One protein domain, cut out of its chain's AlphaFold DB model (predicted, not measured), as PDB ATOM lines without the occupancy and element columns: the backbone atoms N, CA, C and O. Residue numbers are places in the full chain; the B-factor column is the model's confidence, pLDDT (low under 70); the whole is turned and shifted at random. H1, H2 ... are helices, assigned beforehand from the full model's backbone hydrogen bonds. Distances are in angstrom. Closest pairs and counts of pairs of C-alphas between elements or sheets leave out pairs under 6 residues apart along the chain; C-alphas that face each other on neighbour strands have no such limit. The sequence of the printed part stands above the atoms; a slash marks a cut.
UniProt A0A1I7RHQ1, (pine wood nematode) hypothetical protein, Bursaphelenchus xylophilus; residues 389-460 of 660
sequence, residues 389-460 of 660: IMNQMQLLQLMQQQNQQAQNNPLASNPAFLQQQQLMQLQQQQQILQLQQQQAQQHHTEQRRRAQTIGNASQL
ATOM      1  N   ILE A 389     -31.375  -4.227  -1.797       68.25
ATOM      2  CA  ILE A 389     -30.836  -2.949  -2.284       68.25
ATOM      3  C   ILE A 389     -29.349  -2.791  -1.916       68.25
ATOM      4  O   ILE A 389     -28.548  -2.386  -2.757       68.25
ATOM      5  N   MET A 390     -28.956  -3.155  -0.687       73.31
ATOM      6  CA  MET A 390     -27.565  -3.032  -0.230       73.31
ATOM      7  C   MET A 390     -26.640  -3.999  -0.983       73.31
ATOM      8  O   MET A 390     -25.564  -3.601  -1.425       73.31
ATOM      9  N   ASN A 391     -27.099  -5.235  -1.216       68.56
ATOM     10  CA  ASN A 391     -26.368  -6.219  -2.024       68.56
ATOM     11  C   ASN A 391     -26.152  -5.738  -3.471       68.56
ATOM     12  O   ASN A 391     -25.091  -5.989  -4.037       68.56
ATOM     13  N   GLN A 392     -27.120  -5.029  -4.068       70.06
ATOM     14  CA  GLN A 392     -26.991  -4.534  -5.443       70.06
ATOM     15  C   GLN A 392     -25.922  -3.434  -5.562       70.06
ATOM     16  O   GLN A 392     -25.087  -3.506  -6.462       70.06
ATOM     17  N   MET A 393     -25.878  -2.471  -4.628       77.94
ATOM     18  CA  MET A 393     -24.793  -1.476  -4.599       77.94
ATOM     19  C   MET A 393     -23.428  -2.110  -4.315       77.94
ATOM     20  O   MET A 393     -22.454  -1.761  -4.976       77.94
ATOM     21  N   GLN A 394     -23.341  -3.051  -3.370       78.31
ATOM     22  CA  GLN A 394     -22.061  -3.673  -3.021       78.31
ATOM     23  C   GLN A 394     -21.495  -4.521  -4.175       78.31
ATOM     24  O   GLN A 394     -20.286  -4.507  -4.405       78.31
ATOM     25  N   LEU A 395     -22.356  -5.187  -4.953       72.94
ATOM     26  CA  LEU A 395     -21.955  -5.891  -6.175       72.94
ATOM     27  C   LEU A 395     -21.491  -4.921  -7.277       72.94
ATOM     28  O   LEU A 395     -20.469  -5.168  -7.917       72.94
ATOM     29  N   LEU A 396     -22.195  -3.800  -7.472       77.19
ATOM     30  CA  LEU A 396     -21.807  -2.768  -8.442       77.19
ATOM     31  C   LEU A 396     -20.452  -2.130  -8.081       77.19
ATOM     32  O   LEU A 396     -19.601  -1.946  -8.950       77.19
ATOM     33  N   GLN A 397     -20.222  -1.853  -6.794       82.12
ATOM     34  CA  GLN A 397     -18.958  -1.316  -6.289       82.12
ATOM     35  C   GLN A 397     -17.804  -2.325  -6.435       82.12
ATOM     36  O   GLN A 397     -16.704  -1.942  -6.837       82.12
ATOM     37  N   LEU A 398     -18.055  -3.619  -6.192       79.12
ATOM     38  CA  LEU A 398     -17.081  -4.687  -6.435       79.12
ATOM     39  C   LEU A 398     -16.712  -4.795  -7.926       79.12
ATOM     40  O   LEU A 398     -15.534  -4.929  -8.254       79.12
ATOM     41  N   MET A 399     -17.693  -4.695  -8.829       74.62
ATOM     42  CA  MET A 399     -17.461  -4.701 -10.280       74.62
ATOM     43  C   MET A 399     -16.642  -3.478 -10.729       74.62
ATOM     44  O   MET A 399     -15.692  -3.615 -11.500       74.62
ATOM     45  N   GLN A 400     -16.954  -2.286 -10.208       80.62
ATOM     46  CA  GLN A 400     -16.191  -1.065 -10.484       80.62
ATOM     47  C   GLN A 400     -14.736  -1.178  -9.993       80.62
ATOM     48  O   GLN A 400     -13.811  -0.817 -10.723       80.62
ATOM     49  N   GLN A 401     -14.521  -1.744  -8.800       83.31
ATOM     50  CA  GLN A 401     -13.184  -2.001  -8.260       83.31
ATOM     51  C   GLN A 401     -12.411  -3.043  -9.088       83.31
ATOM     52  O   GLN A 401     -11.225  -2.840  -9.353       83.31
ATOM     53  N   GLN A 402     -13.061  -4.121  -9.549       75.88
ATOM     54  CA  GLN A 402     -12.429  -5.085 -10.460       75.88
ATOM     55  C   GLN A 402     -12.021  -4.435 -11.786       75.88
ATOM     56  O   GLN A 402     -10.904  -4.666 -12.238       75.88
ATOM     57  N   ASN A 403     -12.868  -3.588 -12.381       76.38
ATOM     58  CA  ASN A 403     -12.526  -2.872 -13.613       76.38
ATOM     59  C   ASN A 403     -11.303  -1.951 -13.419       76.38
ATOM     60  O   ASN A 403     -10.411  -1.951 -14.265       76.38
ATOM     61  N   GLN A 404     -11.188  -1.236 -12.290       83.00
ATOM     62  CA  GLN A 404      -9.977  -0.455 -11.978       83.00
ATOM     63  C   GLN A 404      -8.736  -1.337 -11.767       83.00
ATOM     64  O   GLN A 404      -7.665  -1.030 -12.291       83.00
ATOM     65  N   GLN A 405      -8.843  -2.450 -11.032       79.44
ATOM     66  CA  GLN A 405      -7.718  -3.384 -10.868       79.44
ATOM     67  C   GLN A 405      -7.296  -4.020 -12.200       79.44
ATOM     68  O   GLN A 405      -6.107  -4.239 -12.426       79.44
ATOM     69  N   ALA A 406      -8.247  -4.275 -13.098       71.06
ATOM     70  CA  ALA A 406      -7.982  -4.816 -14.421       71.06
ATOM     71  C   ALA A 406      -7.338  -3.787 -15.367       71.06
ATOM     72  O   ALA A 406      -6.505  -4.185 -16.173       71.06
ATOM     73  N   GLN A 407      -7.653  -2.491 -15.243       73.88
ATOM     74  CA  GLN A 407      -6.954  -1.407 -15.956       73.88
ATOM     75  C   GLN A 407      -5.513  -1.206 -15.457       73.88
ATOM     76  O   GLN A 407      -4.620  -0.953 -16.259       73.88
ATOM     77  N   ASN A 408      -5.271  -1.371 -14.153       79.88
ATOM     78  CA  ASN A 408      -3.939  -1.247 -13.543       79.88
ATOM     79  C   ASN A 408      -3.037  -2.487 -13.733       79.88
ATOM     80  O   ASN A 408      -1.887  -2.491 -13.294       79.88
ATOM     81  N   ASN A 409      -3.532  -3.554 -14.365       79.75
ATOM     82  CA  ASN A 409      -2.748  -4.754 -14.650       79.75
ATOM     83  C   ASN A 409      -1.947  -4.559 -15.958       79.75
ATOM     84  O   ASN A 409      -2.566  -4.283 -16.984       79.75
ATOM     85  N   PRO A 410      -0.614  -4.765 -16.002       75.19
ATOM     86  CA  PRO A 410       0.167  -4.620 -17.241       75.19
ATOM     87  C   PRO A 410      -0.314  -5.524 -18.397       75.19
ATOM     88  O   PRO A 410      -0.128  -5.185 -19.568       75.19
ATOM     89  N   LEU A 411      -1.002  -6.634 -18.092       72.38
ATOM     90  CA  LEU A 411      -1.639  -7.513 -19.083       72.38
ATOM     91  C   LEU A 411      -2.857  -6.884 -19.789       72.38
ATOM     92  O   LEU A 411      -3.291  -7.417 -20.809       72.38
ATOM     93  N   ALA A 412      -3.383  -5.746 -19.314       70.50
ATOM     94  CA  ALA A 412      -4.469  -4.998 -19.960       70.50
ATOM     95  C   ALA A 412      -4.133  -4.546 -21.391       70.50
ATOM     96  O   ALA A 412      -5.027  -4.376 -22.216       70.50
ATOM     97  N   SER A 413      -2.839  -4.398 -21.693       78.44
ATOM     98  CA  SER A 413      -2.317  -4.094 -23.029       78.44
ATOM     99  C   SER A 413      -2.545  -5.212 -24.063       78.44
ATOM    100  O   SER A 413      -2.443  -4.964 -25.264       78.44
ATOM    101  N   ASN A 414      -2.859  -6.440 -23.631       83.00
ATOM    102  CA  ASN A 414      -3.083  -7.572 -24.526       83.00
ATOM    103  C   ASN A 414      -4.548  -7.605 -25.020       83.00
ATOM    104  O   ASN A 414      -5.457  -7.827 -24.211       83.00
ATOM    105  N   PRO A 415      -4.815  -7.481 -26.337       75.81
ATOM    106  CA  PRO A 415      -6.179  -7.449 -26.865       75.81
ATOM    107  C   PRO A 415      -6.968  -8.743 -26.610       75.81
ATOM    108  O   PRO A 415      -8.186  -8.684 -26.458       75.81
ATOM    109  N   ALA A 416      -6.308  -9.903 -26.492       78.06
ATOM    110  CA  ALA A 416      -6.981 -11.162 -26.163       78.06
ATOM    111  C   ALA A 416      -7.431 -11.215 -24.689       78.06
ATOM    112  O   ALA A 416      -8.494 -11.756 -24.380       78.06
ATOM    113  N   PHE A 417      -6.661 -10.607 -23.778       82.50
ATOM    114  CA  PHE A 417      -7.071 -10.440 -22.379       82.50
ATOM    115  C   PHE A 417      -8.240  -9.456 -22.272       82.50
ATOM    116  O   PHE A 417      -9.216  -9.736 -21.577       82.50
ATOM    117  N   LEU A 418      -8.184  -8.343 -23.011       81.00
ATOM    118  CA  LEU A 418      -9.235  -7.324 -23.026       81.00
ATOM    119  C   LEU A 418     -10.551  -7.863 -23.624       81.00
ATOM    120  O   LEU A 418     -11.615  -7.654 -23.044       81.00
ATOM    121  N   GLN A 419     -10.489  -8.655 -24.703       85.69
ATOM    122  CA  GLN A 419     -11.657  -9.350 -25.261       85.69
ATOM    123  C   GLN A 419     -12.266 -10.356 -24.266       85.69
ATOM    124  O   GLN A 419     -13.486 -10.387 -24.096       85.69
ATOM    125  N   GLN A 420     -11.449 -11.161 -23.573       81.69
ATOM    126  CA  GLN A 420     -11.967 -12.098 -22.568       81.69
ATOM    127  C   GLN A 420     -12.563 -11.371 -21.353       81.69
ATOM    128  O   GLN A 420     -13.606 -11.783 -20.849       81.69
ATOM    129  N   GLN A 421     -11.943 -10.278 -20.902       81.31
ATOM    130  CA  GLN A 421     -12.476  -9.423 -19.839       81.31
ATOM    131  C   GLN A 421     -13.856  -8.870 -20.221       81.31
ATOM    132  O   GLN A 421     -14.785  -8.937 -19.418       81.31
ATOM    133  N   GLN A 422     -14.018  -8.397 -21.459       84.44
ATOM    134  CA  GLN A 422     -15.296  -7.903 -21.972       84.44
ATOM    135  C   GLN A 422     -16.354  -9.020 -22.056       84.44
ATOM    136  O   GLN A 422     -17.501  -8.805 -21.662       84.44
ATOM    137  N   LEU A 423     -15.973 -10.236 -22.472       84.62
ATOM    138  CA  LEU A 423     -16.858 -11.411 -22.464       84.62
ATOM    139  C   LEU A 423     -17.301 -11.791 -21.037       84.62
ATOM    140  O   LEU A 423     -18.481 -12.050 -20.803       84.62
ATOM    141  N   MET A 424     -16.371 -11.790 -20.075       82.25
ATOM    142  CA  MET A 424     -16.641 -12.059 -18.657       82.25
ATOM    143  C   MET A 424     -17.584 -11.004 -18.062       82.25
ATOM    144  O   MET A 424     -18.549 -11.351 -17.380       82.25
ATOM    145  N   GLN A 425     -17.342  -9.725 -18.358       81.38
ATOM    146  CA  GLN A 425     -18.181  -8.609 -17.922       81.38
ATOM    147  C   GLN A 425     -19.602  -8.719 -18.501       81.38
ATOM    148  O   GLN A 425     -20.573  -8.539 -17.768       81.38
ATOM    149  N   LEU A 426     -19.740  -9.087 -19.779       86.00
ATOM    150  CA  LEU A 426     -21.036  -9.281 -20.436       86.00
ATOM    151  C   LEU A 426     -21.794 -10.500 -19.874       86.00
ATOM    152  O   LEU A 426     -22.997 -10.410 -19.624       86.00
ATOM    153  N   GLN A 427     -21.100 -11.607 -19.589       83.69
ATOM    154  CA  GLN A 427     -21.685 -12.765 -18.899       83.69
ATOM    155  C   GLN A 427     -22.168 -12.397 -17.484       83.69
ATOM    156  O   GLN A 427     -23.292 -12.740 -17.107       83.69
ATOM    157  N   GLN A 428     -21.360 -11.660 -16.715       78.81
ATOM    158  CA  GLN A 428     -21.724 -11.207 -15.369       78.81
ATOM    159  C   GLN A 428     -22.919 -10.237 -15.406       78.81
ATOM    160  O   GLN A 428     -23.854 -10.387 -14.619       78.81
ATOM    161  N   GLN A 429     -22.942  -9.294 -16.353       82.25
ATOM    162  CA  GLN A 429     -24.065  -8.374 -16.556       82.25
ATOM    163  C   GLN A 429     -25.362  -9.133 -16.879       82.25
ATOM    164  O   GLN A 429     -26.405  -8.842 -16.292       82.25
ATOM    165  N   GLN A 430     -25.301 -10.147 -17.749       86.50
ATOM    166  CA  GLN A 430     -26.458 -10.984 -18.082       86.50
ATOM    167  C   GLN A 430     -26.977 -11.762 -16.857       86.50
ATOM    168  O   GLN A 430     -28.189 -11.840 -16.643       86.50
ATOM    169  N   GLN A 431     -26.079 -12.266 -16.001       81.06
ATOM    170  CA  GLN A 431     -26.450 -12.921 -14.742       81.06
ATOM    171  C   GLN A 431     -27.095 -11.946 -13.738       81.06
ATOM    172  O   GLN A 431     -28.071 -12.306 -13.076       81.06
ATOM    173  N   ILE A 432     -26.605 -10.703 -13.649       81.25
ATOM    174  CA  ILE A 432     -27.208  -9.641 -12.824       81.25
ATOM    175  C   ILE A 432     -28.619  -9.300 -13.323       81.25
ATOM    176  O   ILE A 432     -29.543  -9.205 -12.513       81.25
ATOM    177  N   LEU A 433     -28.809  -9.183 -14.641       85.62
ATOM    178  CA  LEU A 433     -30.116  -8.913 -15.250       85.62
ATOM    179  C   LEU A 433     -31.129 -10.030 -14.932       85.62
ATOM    180  O   LEU A 433     -32.271  -9.759 -14.556       85.62
ATOM    181  N   GLN A 434     -30.693 -11.293 -15.007       86.75
ATOM    182  CA  GLN A 434     -31.506 -12.460 -14.657       86.75
ATOM    183  C   GLN A 434     -31.870 -12.490 -13.159       86.75
ATOM    184  O   GLN A 434     -33.017 -12.775 -12.806       86.75
ATOM    185  N   LEU A 435     -30.931 -12.134 -12.273       80.88
ATOM    186  CA  LEU A 435     -31.179 -11.985 -10.833       80.88
ATOM    187  C   LEU A 435     -32.189 -10.868 -10.530       80.88
ATOM    188  O   LEU A 435     -33.099 -11.066  -9.722       80.88
ATOM    189  N   GLN A 436     -32.071  -9.719 -11.199       80.44
ATOM    190  CA  GLN A 436     -33.007  -8.601 -11.056       80.44
ATOM    191  C   GLN A 436     -34.418  -8.989 -11.534       80.44
ATOM    192  O   GLN A 436     -35.398  -8.729 -10.833       80.44
ATOM    193  N   GLN A 437     -34.528  -9.692 -12.667       88.81
ATOM    194  CA  GLN A 437     -35.801 -10.221 -13.166       88.81
ATOM    195  C   GLN A 437     -36.437 -11.215 -12.174       88.81
ATOM    196  O   GLN A 437     -37.638 -11.139 -11.909       88.81
ATOM    197  N   GLN A 438     -35.643 -12.107 -11.571       83.75
ATOM    198  CA  GLN A 438     -36.133 -13.045 -10.557       83.75
ATOM    199  C   GLN A 438     -36.615 -12.325  -9.282       83.75
ATOM    200  O   GLN A 438     -37.669 -12.675  -8.745       83.75
ATOM    201  N   GLN A 439     -35.905 -11.288  -8.822       81.06
ATOM    202  CA  GLN A 439     -36.347 -10.462  -7.689       81.06
ATOM    203  C   GLN A 439     -37.656  -9.717  -7.996       81.06
ATOM    204  O   GLN A 439     -38.553  -9.692  -7.149       81.06
ATOM    205  N   ALA A 440     -37.821  -9.182  -9.211       79.69
ATOM    206  CA  ALA A 440     -39.065  -8.543  -9.643       79.69
ATOM    207  C   ALA A 440     -40.252  -9.531  -9.671       79.69
ATOM    208  O   ALA A 440     -41.336  -9.218  -9.170       79.69
ATOM    209  N   GLN A 441     -40.047 -10.757 -10.170       86.75
ATOM    210  CA  GLN A 441     -41.070 -11.813 -10.137       86.75
ATOM    211  C   GLN A 441     -41.451 -12.217  -8.703       86.75
ATOM    212  O   GLN A 441     -42.642 -12.378  -8.403       86.75
ATOM    213  N   GLN A 442     -40.475 -12.337  -7.794       82.50
ATOM    214  CA  GLN A 442     -40.748 -12.586  -6.374       82.50
ATOM    215  C   GLN A 442     -41.555 -11.438  -5.754       82.50
ATOM    216  O   GLN A 442     -42.564 -11.702  -5.101       82.50
ATOM    217  N   HIS A 443     -41.198 -10.178  -6.028       82.50
ATOM    218  CA  HIS A 443     -41.950  -9.009  -5.555       82.50
ATOM    219  C   HIS A 443     -43.399  -8.978  -6.068       82.50
ATOM    220  O   HIS A 443     -44.312  -8.713  -5.286       82.50
ATOM    221  N   HIS A 444     -43.650  -9.310  -7.338       88.56
ATOM    222  CA  HIS A 444     -45.019  -9.413  -7.855       88.56
ATOM    223  C   HIS A 444     -45.802 -10.591  -7.255       88.56
ATOM    224  O   HIS A 444     -46.991 -10.455  -6.966       88.56
ATOM    225  N   THR A 445     -45.156 -11.735  -7.018       89.69
ATOM    226  CA  THR A 445     -45.787 -12.901  -6.364       89.69
ATOM    227  C   THR A 445     -46.137 -12.603  -4.902       89.69
ATOM    228  O   THR A 445     -47.197 -12.992  -4.406       89.69
ATOM    229  N   GLU A 446     -45.274 -11.853  -4.222       90.00
ATOM    230  CA  GLU A 446     -45.479 -11.340  -2.870       90.00
ATOM    231  C   GLU A 446     -46.631 -10.323  -2.816       90.00
ATOM    232  O   GLU A 446     -47.541 -10.465  -1.998       90.00
ATOM    233  N   GLN A 447     -46.661  -9.350  -3.734       86.75
ATOM    234  CA  GLN A 447     -47.765  -8.392  -3.866       86.75
ATOM    235  C   GLN A 447     -49.105  -9.082  -4.156       86.75
ATOM    236  O   GLN A 447     -50.096  -8.762  -3.499       86.75
ATOM    237  N   ARG A 448     -49.148 -10.063  -5.074       88.50
ATOM    238  CA  ARG A 448     -50.368 -10.846  -5.354       88.50
ATOM    239  C   ARG A 448     -50.863 -11.587  -4.113       88.50
ATOM    240  O   ARG A 448     -52.051 -11.503  -3.814       88.50
ATOM    241  N   ARG A 449     -49.975 -12.251  -3.357       91.25
ATOM    242  CA  ARG A 449     -50.360 -12.911  -2.095       91.25
ATOM    243  C   ARG A 449     -50.911 -11.915  -1.077       91.25
ATOM    244  O   ARG A 449     -51.973 -12.167  -0.523       91.25
ATOM    245  N   ARG A 450     -50.261 -10.762  -0.884       90.31
ATOM    246  CA  ARG A 450     -50.753  -9.714   0.034       90.31
ATOM    247  C   ARG A 450     -52.129  -9.183  -0.386       90.31
ATOM    248  O   ARG A 450     -53.008  -9.069   0.462       90.31
ATOM    249  N   ALA A 451     -52.350  -8.940  -1.679       85.44
ATOM    250  CA  ALA A 451     -53.653  -8.531  -2.209       85.44
ATOM    251  C   ALA A 451     -54.742  -9.604  -1.996       85.44
ATOM    252  O   ALA A 451     -55.852  -9.274  -1.585       85.44
ATOM    253  N   GLN A 452     -54.419 -10.888  -2.195       89.19
ATOM    254  CA  GLN A 452     -55.326 -12.008  -1.907       89.19
ATOM    255  C   GLN A 452     -55.647 -12.125  -0.409       89.19
ATOM    256  O   GLN A 452     -56.809 -12.297  -0.048       89.19
ATOM    257  N   THR A 453     -54.657 -11.977   0.478       88.94
ATOM    258  CA  THR A 453     -54.884 -11.973   1.934       88.94
ATOM    259  C   THR A 453     -55.803 -10.825   2.359       88.94
ATOM    260  O   THR A 453     -56.710 -11.051   3.158       88.94
ATOM    261  N   ILE A 454     -55.625  -9.625   1.795       87.12
ATOM    262  CA  ILE A 454     -56.507  -8.474   2.048       87.12
ATOM    263  C   ILE A 454     -57.929  -8.762   1.545       87.12
ATOM    264  O   ILE A 454     -58.877  -8.609   2.310       87.12
ATOM    265  N   GLY A 455     -58.086  -9.253   0.310       87.06
ATOM    266  CA  GLY A 455     -59.399  -9.598  -0.251       87.06
ATOM    267  C   GLY A 455     -60.152 -10.651   0.573       87.06
ATOM    268  O   GLY A 455     -61.338 -10.481   0.859       87.06
ATOM    269  N   ASN A 456     -59.454 -11.693   1.032       85.06
ATOM    270  CA  ASN A 456     -60.034 -12.724   1.895       85.06
ATOM    271  C   ASN A 456     -60.411 -12.171   3.282       85.06
ATOM    272  O   ASN A 456     -61.465 -12.520   3.811       85.06
ATOM    273  N   ALA A 457     -59.599 -11.277   3.859       80.19
ATOM    274  CA  ALA A 457     -59.924 -10.609   5.120       80.19
ATOM    275  C   ALA A 457     -61.166  -9.706   4.988       80.19
ATOM    276  O   ALA A 457     -62.031  -9.722   5.863       80.19
ATOM    277  N   SER A 458     -61.312  -8.980   3.873       76.88
ATOM    278  CA  SER A 458     -62.513  -8.186   3.585       76.88
ATOM    279  C   SER A 458     -63.776  -9.047   3.460       76.88
ATOM    280  O   SER A 458     -64.820  -8.658   3.981       76.88
ATOM    281  N   GLN A 459     -63.694 -10.229   2.835       76.12
ATOM    282  CA  GLN A 459     -64.822 -11.174   2.768       76.12
ATOM    283  C   GLN A 459     -65.193 -11.738   4.150       76.12
ATOM    284  O   GLN A 459     -66.376 -11.838   4.475       76.12
ATOM    285  N   LEU A 460     -64.202 -12.041   4.995       77.50
ATOM    286  CA  LEU A 460     -64.423 -12.482   6.378       77.50
ATOM    287  C   LEU A 460     -65.137 -11.414   7.225       77.50
ATOM    288  O   LEU A 460     -66.088 -11.733   7.937       77.50
TER     289      LEU A 460
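AT A GLANCE: This is residues 389 to 460 of the 660 residues of the protein "(pine wood nematode) hypothetical protein" of Bursaphelenchus xylophilus (UniProt A0A1I7RHQ1). A long, thin, unequal U: helix H1 forms the short arm, the short helix H2 sits at the turn, and the much longer helix H3 folds back alongside H1 and runs far past it. The arms are only loosely set side by side, and residues 437 to 460 of H3 stick out as a free rod. The printed part has 72 residues with three named helices in the order H1, H2, H3 and no named strand; the class is all helix. The whole is extended, with a radius of gyration of the C-alphas of 20.5 A and spans of 69 by 20 by 6 A.

HOW THE PARTS SIT: H1, residues 389 to 407, and H3, residues 415 to 460, are near each other, with 13 pairs of C-alphas within 10 A but no pair within 8 A. The N-to-C direction of H1 is (0.87, 0.05, -0.50) and that of H3 is (-0.89, -0.02, 0.47). H2, residues 410 to 413, is close to H1 but not clearly touching; their closest C-alphas, those of Ala 406 and Ala 412, are 6.6 A apart. H2 is also close to H3 but not clearly touching; their closest C-alphas, those of Ala 412 and Leu 418, are 6.1 A apart. In H1 and H3 every O i to N i+4 pair is within hydrogen-bond range, while H2 is too short for such a pair.

IN THESE COORDINATES: H1 begins at C-alpha 389, at (-30.836, -2.949, -2.284), and measures 27.6 A from first to last C-alpha. H2 has four residues, from Pro 410 to Ser 413. H3 begins at C-alpha 415, at (-6.179, -7.449, -26.865), and ends at C-alpha 460, at (-64.423, -12.482, 6.378), 67.3 A away.

THE WHOLE: The two C-alphas farthest apart, those of Ser 413 and Leu 460, are 69.2 A apart. Without residues 437 to 460, which stand free, the body spans 35 by 18 by 5 A. The printed part has no cut, and the links H1 to H2 and H2 to H3 are tight. The mean pLDDT of the printed part is 81.1, and residues 389 and 391 are under 70.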